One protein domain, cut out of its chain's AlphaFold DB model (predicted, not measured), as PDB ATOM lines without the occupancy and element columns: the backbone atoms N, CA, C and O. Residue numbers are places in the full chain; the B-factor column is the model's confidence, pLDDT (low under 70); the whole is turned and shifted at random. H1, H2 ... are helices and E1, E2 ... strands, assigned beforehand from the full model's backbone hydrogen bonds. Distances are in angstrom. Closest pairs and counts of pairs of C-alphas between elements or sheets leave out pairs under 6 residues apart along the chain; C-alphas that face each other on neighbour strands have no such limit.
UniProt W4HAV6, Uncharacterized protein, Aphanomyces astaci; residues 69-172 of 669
ATOM      1  N   MET A  69       8.067  24.555 -27.527       91.44
ATOM      2  CA  MET A  69       9.376  24.843 -28.115       91.44
ATOM      3  C   MET A  69      10.521  24.728 -27.094       91.44
ATOM      4  O   MET A  69      11.695  24.681 -27.480       91.44
ATOM      5  N   ASN A  70      10.187  24.650 -25.801       94.69
ATOM      6  CA  ASN A  70      11.108  24.668 -24.666       94.69
ATOM      7  C   ASN A  70      12.095  25.846 -24.750       94.69
ATOM      8  O   ASN A  70      13.311  25.670 -24.626       94.69
ATOM      9  N   ALA A  71      11.570  27.031 -25.070       96.56
ATOM     10  CA  ALA A  71      12.340  28.259 -25.218       96.56
ATOM     11  C   ALA A  71      11.453  29.500 -25.060       96.56
ATOM     12  O   ALA A  71      10.261  29.471 -25.359       96.56
ATOM     13  N   THR A  72      12.044  30.617 -24.639       98.06
ATOM     14  CA  THR A  72      11.350  31.909 -24.575       98.06
ATOM     15  C   THR A  72      11.104  32.480 -25.974       98.06
ATOM     16  O   THR A  72      12.050  32.693 -26.737       98.06
ATOM     17  N   ALA A  73       9.843  32.766 -26.303       97.25
ATOM     18  CA  ALA A  73       9.459  33.480 -27.517       97.25
ATOM     19  C   ALA A  73       9.841  34.975 -27.428       97.25
ATOM     20  O   ALA A  73       9.990  35.502 -26.324       97.25
ATOM     21  N   PRO A  74       9.970  35.707 -28.552       95.62
ATOM     22  CA  PRO A  74      10.337  37.135 -28.543       95.62
ATOM     23  C   PRO A  74       9.364  38.063 -27.792       95.62
ATOM     24  O   PRO A  74       9.750  39.146 -27.343       95.62
ATOM     25  N   GLY A  75       8.104  37.650 -27.655       95.38
ATOM     26  CA  GLY A  75       7.029  38.396 -27.004       95.38
ATOM     27  C   GLY A  75       5.721  37.593 -26.981       95.38
ATOM     28  O   GLY A  75       5.705  36.454 -27.460       95.38
ATOM     29  N   PRO A  76       4.619  38.179 -26.485       93.00
ATOM     30  CA  PRO A  76       3.297  37.552 -26.508       93.00
ATOM     31  C   PRO A  76       2.849  37.244 -27.939       93.00
ATOM     32  O   PRO A  76       3.061  38.056 -28.845       93.00
ATOM     33  N   GLN A  77       2.213  36.093 -28.168       89.12
ATOM     34  CA  GLN A  77       1.866  35.633 -29.519       89.12
ATOM     35  C   GLN A  77       0.922  36.602 -30.254       89.12
ATOM     36  O   GLN A  77       1.027  36.765 -31.470       89.12
ATOM     37  N   GLU A  78       0.035  37.279 -29.533       89.12
ATOM     38  CA  GLU A  78      -0.833  38.340 -30.042       89.12
ATOM     39  C   GLU A  78      -0.058  39.569 -30.542       89.12
ATOM     40  O   GLU A  78      -0.496  40.231 -31.486       89.12
ATOM     41  N   ASP A  79       1.112  39.846 -29.969       88.88
ATOM     42  CA  ASP A  79       1.964  40.971 -30.344       88.88
ATOM     43  C   ASP A  79       2.911  40.603 -31.486       88.88
ATOM     44  O   ASP A  79       3.102  41.401 -32.401       88.88
ATOM     45  N   ILE A  80       3.500  39.404 -31.450       89.56
ATOM     46  CA  ILE A  80       4.484  38.951 -32.451       89.56
ATOM     47  C   ILE A  80       3.831  38.234 -33.647       89.56
ATOM     48  O   ILE A  80       4.469  37.982 -34.668       89.56
ATOM     49  N   GLY A  81       2.540  37.922 -33.541       90.06
ATOM     50  CA  GLY A  81       1.655  37.447 -34.601       90.06
ATOM     51  C   GLY A  81       1.656  35.938 -34.849       90.06
ATOM     52  O   GLY A  81       0.654  35.418 -35.336       90.06
ATOM     53  N   PHE A  82       2.734  35.214 -34.547       92.81
ATOM     54  CA  PHE A  82       2.825  33.761 -34.753       92.81
ATOM     55  C   PHE A  82       3.819  33.105 -33.797       92.81
ATOM     56  O   PHE A  82       4.756  33.751 -33.339       92.81
ATOM     57  N   GLN A  83       3.644  31.807 -33.545       93.75
ATOM     58  CA  GLN A  83       4.544  31.020 -32.705       93.75
ATOM     59  C   GLN A  83       5.913  30.855 -33.384       93.75
ATOM     60  O   GLN A  83       6.024  30.213 -34.433       93.75
ATOM     61  N   HIS A  84       6.958  31.440 -32.803       94.56
ATOM     62  CA  HIS A  84       8.334  31.291 -33.268       94.56
ATOM     63  C   HIS A  84       9.341  31.630 -32.177       94.56
ATOM     64  O   HIS A  84       9.034  32.340 -31.221       94.56
ATOM     65  N   ILE A  85      10.572  31.175 -32.388       95.81
ATOM     66  CA  ILE A  85      11.735  31.519 -31.580       95.81
ATOM     67  C   ILE A  85      12.715  32.311 -32.450       95.81
ATOM     68  O   ILE A  85      13.101  31.843 -33.523       95.81
ATOM     69  N   ASN A  86      13.120  33.499 -31.989       95.75
ATOM     70  CA  ASN A  86      14.299  34.190 -32.512       95.75
ATOM     71  C   ASN A  86      15.524  33.765 -31.690       95.75
ATOM     72  O   ASN A  86      15.483  33.795 -30.459       95.75
ATOM     73  N   SER A  87      16.599  33.359 -32.363       95.31
ATOM     74  CA  SER A  87      17.778  32.774 -31.721       95.31
ATOM     75  C   SER A  87      18.439  33.746 -30.740       95.31
ATOM     76  O   SER A  87      18.680  33.387 -29.590       95.31
ATOM     77  N   ARG A  88      18.649  35.009 -31.136       95.00
ATOM     78  CA  ARG A  88      19.219  36.050 -30.259       95.00
ATOM     79  C   ARG A  88      18.373  36.259 -29.003       95.00
ATOM     80  O   ARG A  88      18.921  36.283 -27.901       95.00
ATOM     81  N   ASP A  89      17.063  36.409 -29.166       96.44
ATOM     82  CA  ASP A  89      16.136  36.669 -28.064       96.44
ATOM     83  C   ASP A  89      16.134  35.501 -27.068       96.44
ATOM     84  O   ASP A  89      16.251  35.711 -25.858       96.44
ATOM     85  N   ALA A  90      16.086  34.266 -27.570       97.69
ATOM     86  CA  ALA A  90      16.093  33.067 -26.739       97.69
ATOM     87  C   ALA A  90      17.448  32.800 -26.067       97.69
ATOM     88  O   ALA A  90      17.469  32.322 -24.933       97.69
ATOM     89  N   LEU A  91      18.569  33.127 -26.720       98.00
ATOM     90  CA  LEU A  91      19.909  33.039 -26.132       98.00
ATOM     91  C   LEU A  91      20.057  33.999 -24.948       98.00
ATOM     92  O   LEU A  91      20.411  33.575 -23.848       98.00
ATOM     93  N   LEU A  92      19.736  35.280 -25.145       97.81
ATOM     94  CA  LEU A  92      19.840  36.272 -24.073       97.81
ATOM     95  C   LEU A  92      18.834  36.005 -22.950       97.81
ATOM     96  O   LEU A  92      19.169  36.214 -21.784       97.81
ATOM     97  N   SER A  93      17.648  35.482 -23.279       98.44
ATOM     98  CA  SER A  93      16.680  35.014 -22.279       98.44
ATOM     99  C   SER A  93      17.222  33.831 -21.477       98.44
ATOM    100  O   SER A  93      17.092  33.828 -20.261       98.44
ATOM    101  N   ALA A  94      17.896  32.862 -22.111       98.25
ATOM    102  CA  ALA A  94      18.524  31.747 -21.399       98.25
ATOM    103  C   ALA A  94      19.622  32.229 -20.435       98.25
ATOM    104  O   ALA A  94      19.668  31.773 -19.296       98.25
ATOM    105  N   GLN A  95      20.455  33.196 -20.845       97.75
ATOM    106  CA  GLN A  95      21.412  33.845 -19.938       97.75
ATOM    107  C   GLN A  95      20.697  34.491 -18.740       97.75
ATOM    108  O   GLN A  95      21.092  34.263 -17.600       97.75
ATOM    109  N   ALA A  96      19.602  35.216 -18.982       97.69
ATOM    110  CA  ALA A  96      18.852  35.891 -17.926       97.69
ATOM    111  C   ALA A  96      18.177  34.909 -16.945       97.69
ATOM    112  O   ALA A  96      18.136  35.145 -15.733       97.69
ATOM    113  N   LEU A  97      17.663  33.787 -17.460       97.06
ATOM    114  CA  LEU A  97      17.085  32.707 -16.660       97.06
ATOM    115  C   LEU A  97      18.140  32.030 -15.775       97.06
ATOM    116  O   LEU A  97      17.828  31.688 -14.637       97.06
ATOM    117  N   ALA A  98      19.390  31.917 -16.239       96.56
ATOM    118  CA  ALA A  98      20.461  31.241 -15.506       96.56
ATOM    119  C   ALA A  98      20.783  31.891 -14.149       96.56
ATOM    120  O   ALA A  98      21.218  31.191 -13.241       96.56
ATOM    121  N   HIS A  99      20.508  33.189 -13.969       93.69
ATOM    122  CA  HIS A  99      20.644  33.854 -12.665       93.69
ATOM    123  C   HIS A  99      19.710  33.277 -11.581       93.69
ATOM    124  O   HIS A  99      19.968  33.472 -10.394       93.69
ATOM    125  N   ARG A 100      18.614  32.607 -11.965       92.44
ATOM    126  CA  ARG A 100      17.631  32.020 -11.040       92.44
ATOM    127  C   ARG A 100      17.552  30.502 -11.153       92.44
ATOM    128  O   ARG A 100      17.438  29.827 -10.135       92.44
ATOM    129  N   ASP A 101      17.558  29.988 -12.376       94.88
ATOM    130  CA  ASP A 101      17.372  28.574 -12.677       94.88
ATOM    131  C   ASP A 101      18.343  28.150 -13.788       94.88
ATOM    132  O   ASP A 101      18.084  28.280 -14.991       94.88
ATOM    133  N   PHE A 102      19.506  27.659 -13.359       95.19
ATOM    134  CA  PHE A 102      20.545  27.160 -14.254       95.19
ATOM    135  C   PHE A 102      20.053  25.968 -15.091       95.19
ATOM    136  O   PHE A 102      20.329  25.891 -16.291       95.19
ATOM    137  N   SER A 103      19.273  25.056 -14.510       95.75
ATOM    138  CA  SER A 103      18.787  23.867 -15.212       95.75
ATOM    139  C   SER A 103      17.783  24.234 -16.318       95.75
ATOM    140  O   SER A 103      17.891  23.721 -17.435       95.75
ATOM    141  N   GLN A 104      16.864  25.177 -16.071       96.25
ATOM    142  CA  GLN A 104      15.961  25.704 -17.105       96.25
ATOM    143  C   GLN A 104      16.744  26.394 -18.230       96.25
ATOM    144  O   GLN A 104      16.502  26.132 -19.412       96.25
ATOM    145  N   ALA A 105      17.716  27.240 -17.877       97.50
ATOM    146  CA  ALA A 105      18.544  27.949 -18.847       97.50
ATOM    147  C   ALA A 105      19.328  26.994 -19.760       97.50
ATOM    148  O   ALA A 105      19.327  27.153 -20.985       97.50
ATOM    149  N   THR A 106      19.964  25.968 -19.186       97.44
ATOM    150  CA  THR A 106      20.715  24.972 -19.964       97.44
ATOM    151  C   THR A 106      19.796  24.112 -20.833       97.44
ATOM    152  O   THR A 106      20.154  23.807 -21.975       97.44
ATOM    153  N   ALA A 107      18.594  23.765 -20.358       97.31
ATOM    154  CA  ALA A 107      17.596  23.044 -21.148       97.31
ATOM    155  C   ALA A 107      17.113  23.862 -22.357       97.31
ATOM    156  O   ALA A 107      17.059  23.330 -23.472       97.31
ATOM    157  N   GLN A 108      16.826  25.154 -22.164       97.56
ATOM    158  CA  GLN A 108      16.468  26.076 -23.245       97.56
ATOM    159  C   GLN A 108      17.606  26.212 -24.259       97.56
ATOM    160  O   GLN A 108      17.390  26.036 -25.460       97.56
ATOM    161  N   PHE A 109      18.839  26.440 -23.794       98.31
ATOM    162  CA  PHE A 109      20.003  26.559 -24.673       98.31
ATOM    163  C   PHE A 109      20.212  25.293 -25.521       98.31
ATOM    164  O   PHE A 109      20.383  25.371 -26.739       98.31
ATOM    165  N   LYS A 110      20.128  24.105 -24.906       96.69
ATOM    166  CA  LYS A 110      20.216  22.822 -25.622       96.69
ATOM    167  C   LYS A 110      19.062  22.634 -26.616       96.69
ATOM    168  O   LYS A 110      19.285  22.037 -27.667       96.69
ATOM    169  N   SER A 111      17.860  23.145 -26.329       94.44
ATOM    170  CA  SER A 111      16.725  23.120 -27.269       94.44
ATOM    171  C   SER A 111      17.036  23.886 -28.560       94.44
ATOM    172  O   SER A 111      16.785  23.382 -29.658       94.44
ATOM    173  N   LEU A 112      17.674  25.056 -28.450       94.56
ATOM    174  CA  LEU A 112      18.095  25.847 -29.614       94.56
ATOM    175  C   LEU A 112      19.091  25.073 -30.486       94.56
ATOM    176  O   LEU A 112      18.913  24.989 -31.700       94.56
ATOM    177  N   LEU A 113      20.081  24.417 -29.869       94.69
ATOM    178  CA  LEU A 113      21.098  23.650 -30.595       94.69
ATOM    179  C   LEU A 113      20.538  22.460 -31.390       94.69
ATOM    180  O   LEU A 113      21.150  22.057 -32.379       94.69
ATOM    181  N   ARG A 114      19.365  21.918 -31.029       92.00
ATOM    182  CA  ARG A 114      18.708  20.839 -31.798       92.00
ATOM    183  C   ARG A 114      18.320  21.264 -33.216       92.00
ATOM    184  O   ARG A 114      18.115  20.403 -34.066       92.00
ATOM    185  N   HIS A 115      18.243  22.569 -33.469       91.19
ATOM    186  CA  HIS A 115      17.929  23.144 -34.773       91.19
ATOM    187  C   HIS A 115      19.188  23.441 -35.608       91.19
ATOM    188  O   HIS A 115      19.081  24.021 -36.691       91.19
ATOM    189  N   GLN A 116      20.379  23.034 -35.140       92.88
ATOM    190  CA  GLN A 116      21.601  23.085 -35.941       92.88
ATOM    191  C   GLN A 116      21.466  22.230 -37.191       92.88
ATOM    192  O   GLN A 116      21.139  21.046 -37.120       92.88
ATOM    193  N   TRP A 117      21.820  22.796 -38.337       90.12
ATOM    194  CA  TRP A 117      21.898  22.012 -39.559       90.12
ATOM    195  C   TRP A 117      23.121  21.092 -39.539       90.12
ATOM    196  O   TRP A 117      24.122  21.320 -38.852       90.12
ATOM    197  N   SER A 118      23.091  20.049 -40.364       87.50
ATOM    198  CA  SER A 118      24.164  19.055 -40.430       87.50
ATOM    199  C   SER A 118      25.532  19.625 -40.837       87.50
ATOM    200  O   SER A 118      26.548  19.008 -40.521       87.50
ATOM    201  N   ASN A 119      25.596  20.804 -41.462       86.25
ATOM    202  CA  ASN A 119      26.834  21.510 -41.821       86.25
ATOM    203  C   ASN A 119      27.364  22.457 -40.720       86.25
ATOM    204  O   ASN A 119      28.446  23.008 -40.884       86.25
ATOM    205  N   GLY A 120      26.637  22.635 -39.610       91.56
ATOM    206  CA  GLY A 120      26.999  23.546 -38.519       91.56
ATOM    207  C   GLY A 120      26.229  24.865 -38.496       91.56
ATOM    208  O   GLY A 120      26.315  25.572 -37.495       91.56
ATOM    209  N   PHE A 121      25.456  25.183 -39.537       92.19
ATOM    210  CA  PHE A 121      24.653  26.403 -39.615       92.19
ATOM    211  C   PHE A 121      23.628  26.497 -38.470       92.19
ATOM    212  O   PHE A 121      22.935  25.525 -38.159       92.19
ATOM    213  N   MET A 122      23.539  27.683 -37.860       93.25
ATOM    214  CA  MET A 122      22.550  28.040 -36.840       93.25
ATOM    215  C   MET A 122      21.514  28.992 -37.449       93.25
ATOM    216  O   MET A 122      21.900  30.094 -37.852       93.25
ATOM    217  N   PRO A 123      20.226  28.615 -37.513       93.12
ATOM    218  CA  PRO A 123      19.179  29.496 -38.017       93.12
ATOM    219  C   PRO A 123      18.833  30.609 -37.018       93.12
ATOM    220  O   PRO A 123      18.777  30.370 -35.812       93.12
ATOM    221  N   ASP A 124      18.544  31.814 -37.516       93.31
ATOM    222  CA  ASP A 124      18.083  32.944 -36.691       93.31
ATOM    223  C   ASP A 124      16.630  32.786 -36.227       93.31
ATOM    224  O   ASP A 124      16.257  33.266 -35.160       93.31
ATOM    225  N   LEU A 125      15.802  32.102 -37.022       94.00
ATOM    226  CA  LEU A 125      14.373  31.952 -36.767       94.00
ATOM    227  C   LEU A 125      13.962  30.482 -36.837       94.00
ATOM    228  O   LEU A 125      14.240  29.797 -37.824       94.00
ATOM    229  N   ILE A 126      13.241  30.029 -35.816       94.44
ATOM    230  CA  ILE A 126      12.647  28.695 -35.731       94.44
ATOM    231  C   ILE A 126      11.128  28.879 -35.643       94.44
ATOM    232  O   ILE A 126      10.632  29.495 -34.701       94.44
ATOM    233  N   TYR A 127      10.379  28.373 -36.621       93.50
ATOM    234  CA  TYR A 127       8.917  28.422 -36.605       93.50
ATOM    235  C   TYR A 127       8.355  27.328 -35.696       93.50
ATOM    236  O   TYR A 127       8.817  26.185 -35.725       93.50
ATOM    237  N   GLY A 128       7.332  27.679 -34.921       91.25
ATOM    238  CA  GLY A 128       6.642  26.744 -34.043       91.25
ATOM    239  C   GLY A 128       5.748  25.747 -34.789       91.25
ATOM    240  O   GLY A 128       5.396  25.966 -35.954       91.25
ATOM    241  N   PRO A 129       5.331  24.659 -34.120       88.56
ATOM    242  CA  PRO A 129       4.460  23.635 -34.695       88.56
ATOM    243  C   PRO A 129       3.090  24.173 -35.133       88.56
ATOM    244  O   PRO A 129       2.459  23.574 -36.004       88.56
ATOM    245  N   SER A 130       2.624  25.304 -34.584       88.81
ATOM    246  CA  SER A 130       1.371  25.935 -35.017       88.81
ATOM    247  C   SER A 130       1.471  26.626 -36.387       88.81
ATOM    248  O   SER A 130       0.461  27.102 -36.910       88.81
ATOM    249  N   VAL A 131       2.673  26.751 -36.960       89.88
ATOM    250  CA  VAL A 131       2.913  27.467 -38.218       89.88
ATOM    251  C   VAL A 131       2.877  26.494 -39.394       89.88
ATOM    252  O   VAL A 131       3.675  25.564 -39.487       89.88
ATOM    253  N   GLY A 132       1.973  26.734 -40.347       86.00
ATOM    254  CA  GLY A 132       1.837  25.889 -41.533       86.00
ATOM    255  C   GLY A 132       3.100  25.877 -42.404       86.00
ATOM    256  O   GLY A 132       3.499  26.907 -42.945       86.00
ATOM    257  N   ALA A 133       3.694  24.699 -42.611       84.75
ATOM    258  CA  ALA A 133       4.928  24.531 -43.389       84.75
ATOM    259  C   ALA A 133       4.804  24.932 -44.874       84.75
ATOM    260  O   ALA A 133       5.803  25.239 -45.516       84.75
ATOM    261  N   SER A 134       3.585  24.949 -45.428       86.50
ATOM    262  CA  SER A 134       3.296  25.354 -46.812       86.50
ATOM    263  C   SER A 134       3.142  26.870 -46.998       86.50
ATOM    264  O   SER A 134       2.984  27.347 -48.126       86.50
ATOM    265  N   LEU A 135       3.207  27.648 -45.914       87.88
ATOM    266  CA  LEU A 135       3.034  29.094 -45.951       87.88
ATOM    267  C   LEU A 135       4.317  29.785 -46.422       87.88
ATOM    268  O   LEU A 135       5.351  29.731 -45.761       87.88
ATOM    269  N   LYS A 136       4.249  30.483 -47.560       87.69
ATOM    270  CA  LYS A 136       5.335  31.367 -48.033       87.69
ATOM    271  C   LYS A 136       5.388  32.692 -47.278       87.69
ATOM    272  O   LYS A 136       6.399  33.382 -47.324       87.69
ATOM    273  N   TRP A 137       4.297  33.043 -46.611       90.75
ATOM    274  CA  TRP A 137       4.130  34.222 -45.775       90.75
ATOM    275  C   TRP A 137       3.006  33.951 -44.775       90.75
ATOM    276  O   TRP A 137       2.163  33.084 -45.012       90.75
ATOM    277  N   LEU A 138       3.007  34.662 -43.655       89.88
ATOM    278  CA  LEU A 138       2.089  34.440 -42.546       89.88
ATOM    279  C   LEU A 138       0.999  35.519 -42.557       89.88
ATOM    280  O   LEU A 138       1.324  36.689 -42.347       89.88
ATOM    281  N   PRO A 139      -0.277  35.161 -42.793       85.31
ATOM    282  CA  PRO A 139      -1.409  36.089 -42.793       85.31
ATOM    283  C   PRO A 139      -1.931  36.343 -41.374       85.31
ATOM    284  O   PRO A 139      -3.080  36.052 -41.055       85.31
ATOM    285  N   THR A 140      -1.065  36.839 -40.500       85.19
ATOM    286  CA  THR A 140      -1.398  37.159 -39.103       85.19
ATOM    287  C   THR A 140      -1.678  38.652 -38.948       85.19
ATOM    288  O   THR A 140      -1.522  39.418 -39.895       85.19
ATOM    289  N   ASN A 141      -2.073  39.099 -37.756       77.25
ATOM    290  CA  ASN A 141      -2.315  40.519 -37.472       77.25
ATOM    291  C   ASN A 141      -1.089  41.421 -37.718       77.25
ATOM    292  O   ASN A 141      -1.255  42.598 -38.032       77.25
ATOM    293  N   LYS A 142       0.130  40.889 -37.582       81.69
ATOM    294  CA  LYS A 142       1.373  41.595 -37.931       81.69
ATOM    295  C   LYS A 142       1.807  41.355 -39.369       81.69
ATOM    296  O   LYS A 142       2.459  42.216 -39.948       81.69
ATOM    297  N   THR A 143       1.372  40.240 -39.956       84.38
ATOM    298  CA  THR A 143       1.842  39.672 -41.222       84.38
ATOM    299  C   THR A 143       3.361  39.471 -41.261       84.38
ATOM    300  O   THR A 143       4.132  40.267 -40.739       84.38
ATOM    301  N   PHE A 144       3.840  38.387 -41.864       88.62
ATOM    302  CA  PHE A 144       5.284  38.135 -41.911       88.62
ATOM    303  C   PHE A 144       5.695  37.476 -43.218       88.62
ATOM    304  O   PHE A 144       5.052  36.534 -43.680       88.62
ATOM    305  N   TYR A 145       6.784  37.956 -43.807       91.25
ATOM    306  CA  TYR A 145       7.397  37.375 -44.995       91.25
ATOM    307  C   TYR A 145       8.920  37.455 -44.826       91.25
ATOM    308  O   TYR A 145       9.415  38.557 -44.572       91.25
ATOM    309  N   PRO A 146       9.669  36.353 -45.022       91.69
ATOM    310  CA  PRO A 146       9.240  35.091 -45.636       91.69
ATOM    311  C   PRO A 146       8.812  34.029 -44.618       91.69
ATOM    312  O   PRO A 146       9.450  33.890 -43.590       91.69
ATOM    313  N   GLY A 147       7.775  33.247 -44.920       90.25
ATOM    314  CA  GLY A 147       7.328  32.098 -44.119       90.25
ATOM    315  C   GLY A 147       8.079  30.788 -44.430       90.25
ATOM    316  O   GLY A 147       8.940  30.763 -45.309       90.25
ATOM    317  N   PRO A 148       7.748  29.671 -43.757       88.50
ATOM    318  CA  PRO A 148       8.448  28.387 -43.896       88.50
ATOM    319  C   PRO A 148       8.660  27.885 -45.332       88.50
ATOM    320  O   PRO A 148       9.763  27.475 -45.694       88.50
ATOM    321  N   ALA A 149       7.630  27.949 -46.181       86.19
ATOM    322  CA  ALA A 149       7.693  27.407 -47.541       86.19
ATOM    323  C   ALA A 149       8.596  28.214 -48.476       86.19
ATOM    324  O   ALA A 149       8.962  27.724 -49.543       86.19
ATOM    325  N   PHE A 150       8.936  29.450 -48.104       87.00
ATOM    326  CA  PHE A 150       9.949  30.214 -48.822       87.00
ATOM    327  C   PHE A 150      11.324  29.550 -48.687       87.00
ATOM    328  O   PHE A 150      12.051  29.454 -49.669       87.00
ATOM    329  N   TRP A 151      11.640  29.045 -47.493       84.62
ATOM    330  CA  TRP A 151      12.907  28.384 -47.184       84.62
ATOM    331  C   TRP A 151      12.909  26.917 -47.653       84.62
ATOM    332  O   TRP A 151      13.872  26.449 -48.248       84.62
ATOM    333  N   GLY A 152      11.789  26.201 -47.485       64.19
ATOM    334  CA  GLY A 152      11.675  24.742 -47.658       64.19
ATOM    335  C   GLY A 152      11.918  24.139 -49.055       64.19
ATOM    336  O   GLY A 152      11.917  22.918 -49.176       64.19
ATOM    337  N   SER A 153      12.156  24.933 -50.106       49.25
ATOM    338  CA  SER A 153      12.656  24.417 -51.399       49.25
ATOM    339  C   SER A 153      14.182  24.519 -51.534       49.25
ATOM    340  O   SER A 153      14.734  23.992 -52.502       49.25
ATOM    341  N   SER A 154      14.840  25.226 -50.613       47.38
ATOM    342  CA  SER A 154      16.235  25.634 -50.715       47.38
ATOM    343  C   SER A 154      17.048  25.476 -49.420       47.38
ATOM    344  O   SER A 154      18.146  26.007 -49.386       47.38
ATOM    345  N   THR A 155      16.581  24.817 -48.346       48.31
ATOM    346  CA  THR A 155      17.287  24.869 -47.036       48.31
ATOM    347  C   THR A 155      17.375  23.578 -46.214       48.31
ATOM    348  O   THR A 155      17.967  23.606 -45.141       48.31
ATOM    349  N   ALA A 156      16.830  22.440 -46.652       45.81
ATOM    350  CA  ALA A 156      16.863  21.219 -45.835       45.81
ATOM    351  C   ALA A 156      17.871  20.188 -46.377       45.81
ATOM    352  O   ALA A 156      17.625  19.590 -47.429       45.81
ATOM    353  N   PRO A 157      18.983  19.904 -45.665       44.12
ATOM    354  CA  PRO A 157      19.670  18.626 -45.799       44.12
ATOM    355  C   PRO A 157      18.674  17.488 -45.540       44.12
ATOM    356  O   PRO A 157      17.814  17.598 -44.672       44.12
ATOM    357  N   SER A 158      18.792  16.385 -46.277       40.81
ATOM    358  CA  SER A 158      17.869  15.237 -46.290       40.81
ATOM    359  C   SER A 158      17.778  14.424 -44.982       40.81
ATOM    360  O   SER A 158      17.390  13.256 -45.014       40.81
ATOM    361  N   ASP A 159      18.175  14.980 -43.837       43.59
ATOM    362  CA  ASP A 159      18.077  14.312 -42.542       43.59
ATOM    363  C   ASP A 159      16.647  14.467 -42.003       43.59
ATOM    364  O   ASP A 159      16.253  15.500 -41.466       43.59
ATOM    365  N   ALA A 160      15.867  13.389 -42.094       37.31
ATOM    366  CA  ALA A 160      14.498  13.278 -41.578       37.31
ATOM    367  C   ALA A 160      14.367  13.461 -40.044       37.31
ATOM    368  O   ALA A 160      13.276  13.328 -39.492       37.31
ATOM    369  N   ARG A 161      15.472  13.739 -39.337       42.06
ATOM    370  CA  ARG A 161      15.511  14.005 -37.888       42.06
ATOM    371  C   ARG A 161      15.232  15.470 -37.543       42.06
ATOM    372  O   ARG A 161      14.777  15.741 -36.438       42.06
ATOM    373  N   THR A 162      15.448  16.391 -38.482       45.78
ATOM    374  CA  THR A 162      15.137  17.819 -38.346       45.78
ATOM    375  C   THR A 162      13.981  18.166 -39.280       45.78
ATOM    376  O   THR A 162      14.178  18.700 -40.368       45.78
ATOM    377  N   ASN A 163      12.745  17.888 -38.854       44.41
ATOM    378  CA  ASN A 163      11.525  18.459 -39.451       44.41
ATOM    379  C   ASN A 163      11.435  19.979 -39.175       44.41
ATOM    380  O   ASN A 163      10.386  20.501 -38.800       44.41
ATOM    381  N   SER A 164      12.554  20.696 -39.237       53.56
ATOM    382  CA  SER A 164      12.693  22.007 -38.633       53.56
ATOM    383  C   SER A 164      12.359  23.070 -39.665       53.56
ATOM    384  O   SER A 164      13.161  23.428 -40.526       53.56
ATOM    385  N   SER A 165      11.130  23.554 -39.558       80.12
ATOM    386  CA  SER A 165      10.676  24.817 -40.111       80.12
ATOM    387  C   SER A 165      11.578  25.929 -39.552       80.12
ATOM    388  O   SER A 165      11.289  26.502 -38.507       80.12
ATOM    389  N   THR A 166      12.716  26.206 -40.190       89.50
ATOM    390  CA  THR A 166      13.646  27.280 -39.801       89.50
ATOM    391  C   THR A 166      13.869  28.233 -40.964       89.50
ATOM    392  O   THR A 166      13.644  27.879 -42.124       89.50
ATOM    393  N   SER A 167      14.333  29.448 -40.679       89.88
ATOM    394  CA  SER A 167      14.858  30.316 -41.730       89.88
ATOM    395  C   SER A 167      16.182  29.778 -42.284       89.88
ATOM    396  O   SER A 167      16.885  28.995 -41.641       89.88
ATOM    397  N   GLY A 168      16.528  30.217 -43.494       87.56
ATOM    398  CA  GLY A 168      17.856  30.061 -44.092       87.56
ATOM    399  C   GLY A 168      18.792  31.228 -43.770       87.56
ATOM    400  O   GLY A 168      19.783  31.433 -44.462       87.56
ATOM    401  N   ILE A 169      18.470  32.020 -42.746       89.62
ATOM    402  CA  ILE A 169      19.268  33.170 -42.310       89.62
ATOM    403  C   ILE A 169      20.052  32.777 -41.076       89.62
ATOM    404  O   ILE A 169      19.506  32.167 -40.160       89.62
ATOM    405  N   LEU A 170      21.338  33.099 -41.092       92.44
ATOM    406  CA  LEU A 170      22.244  32.799 -40.002       92.44
ATOM    407  C   LEU A 170      21.877  33.629 -38.769       92.44
ATOM    408  O   LEU A 170      21.723  34.845 -38.867       92.44
ATOM    409  N   ALA A 171      21.813  32.988 -37.609       94.50
ATOM    410  CA  ALA A 171      21.745  33.695 -36.339       94.50
ATOM    411  C   ALA A 171      23.027  34.520 -36.097       94.50
ATOM    412  O   ALA A 171      24.127  34.025 -36.382       94.50
ATOM    413  N   PRO A 172      22.934  35.722 -35.494       94.56
ATOM    414  CA  PRO A 172      24.107  36.430 -34.999       94.56
ATOM    415  C   PRO A 172      24.948  35.509 -34.095       94.56
ATOM    416  O   PRO A 172      24.384  34.795 -33.254       94.56
TER     417      PRO A 172
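AT A GLANCE: This is residues 69 to 172 of the 669 residues of an uncharacterized protein of Aphanomyces astaci (UniProt W4HAV6). This domain has little regular structure: a tiny antiparallel sheet, E1 and E2, sits in the middle, with the helical hairpin H2 and H3 at one end and loops with H4 at the other. The 104 printed residues run H1, E1, H2, H3, E2, H4, mostly helix, with 38 in named elements. The whole is compact, radius of gyration of the C-alphas 13.8 A, spanning 40 by 34 by 22 A.

IN THESE COORDINATES: Find E1 at residues 84 to 86 and E2 at 125 to 127. From C-alpha 87 at (17.778, 32.774, -31.721), H2, residues 87 to 98, runs 16.5 A; H3, residues 102 to 113, runs 16.7 A and ends with C-alpha 113 at (21.098, 23.650, -30.595). H1 is residues 77 to 80, H4 148 to 151.

HOW THE PARTS SIT: Between E1 and E2, N 85 and O 126 are 2.9 A apart, within hydrogen-bond range. H2 and H3 touch, closest at C-alphas of Ala 94 and Ala 105, 4.6 A; every O i to N i+4 pair in both is within range. H1 and H4 are apart.

THE WHOLE: The printed part has no cut; links H3 to E2 and E2 to H4 are long. Residues 152 to 164 have pLDDT under 70.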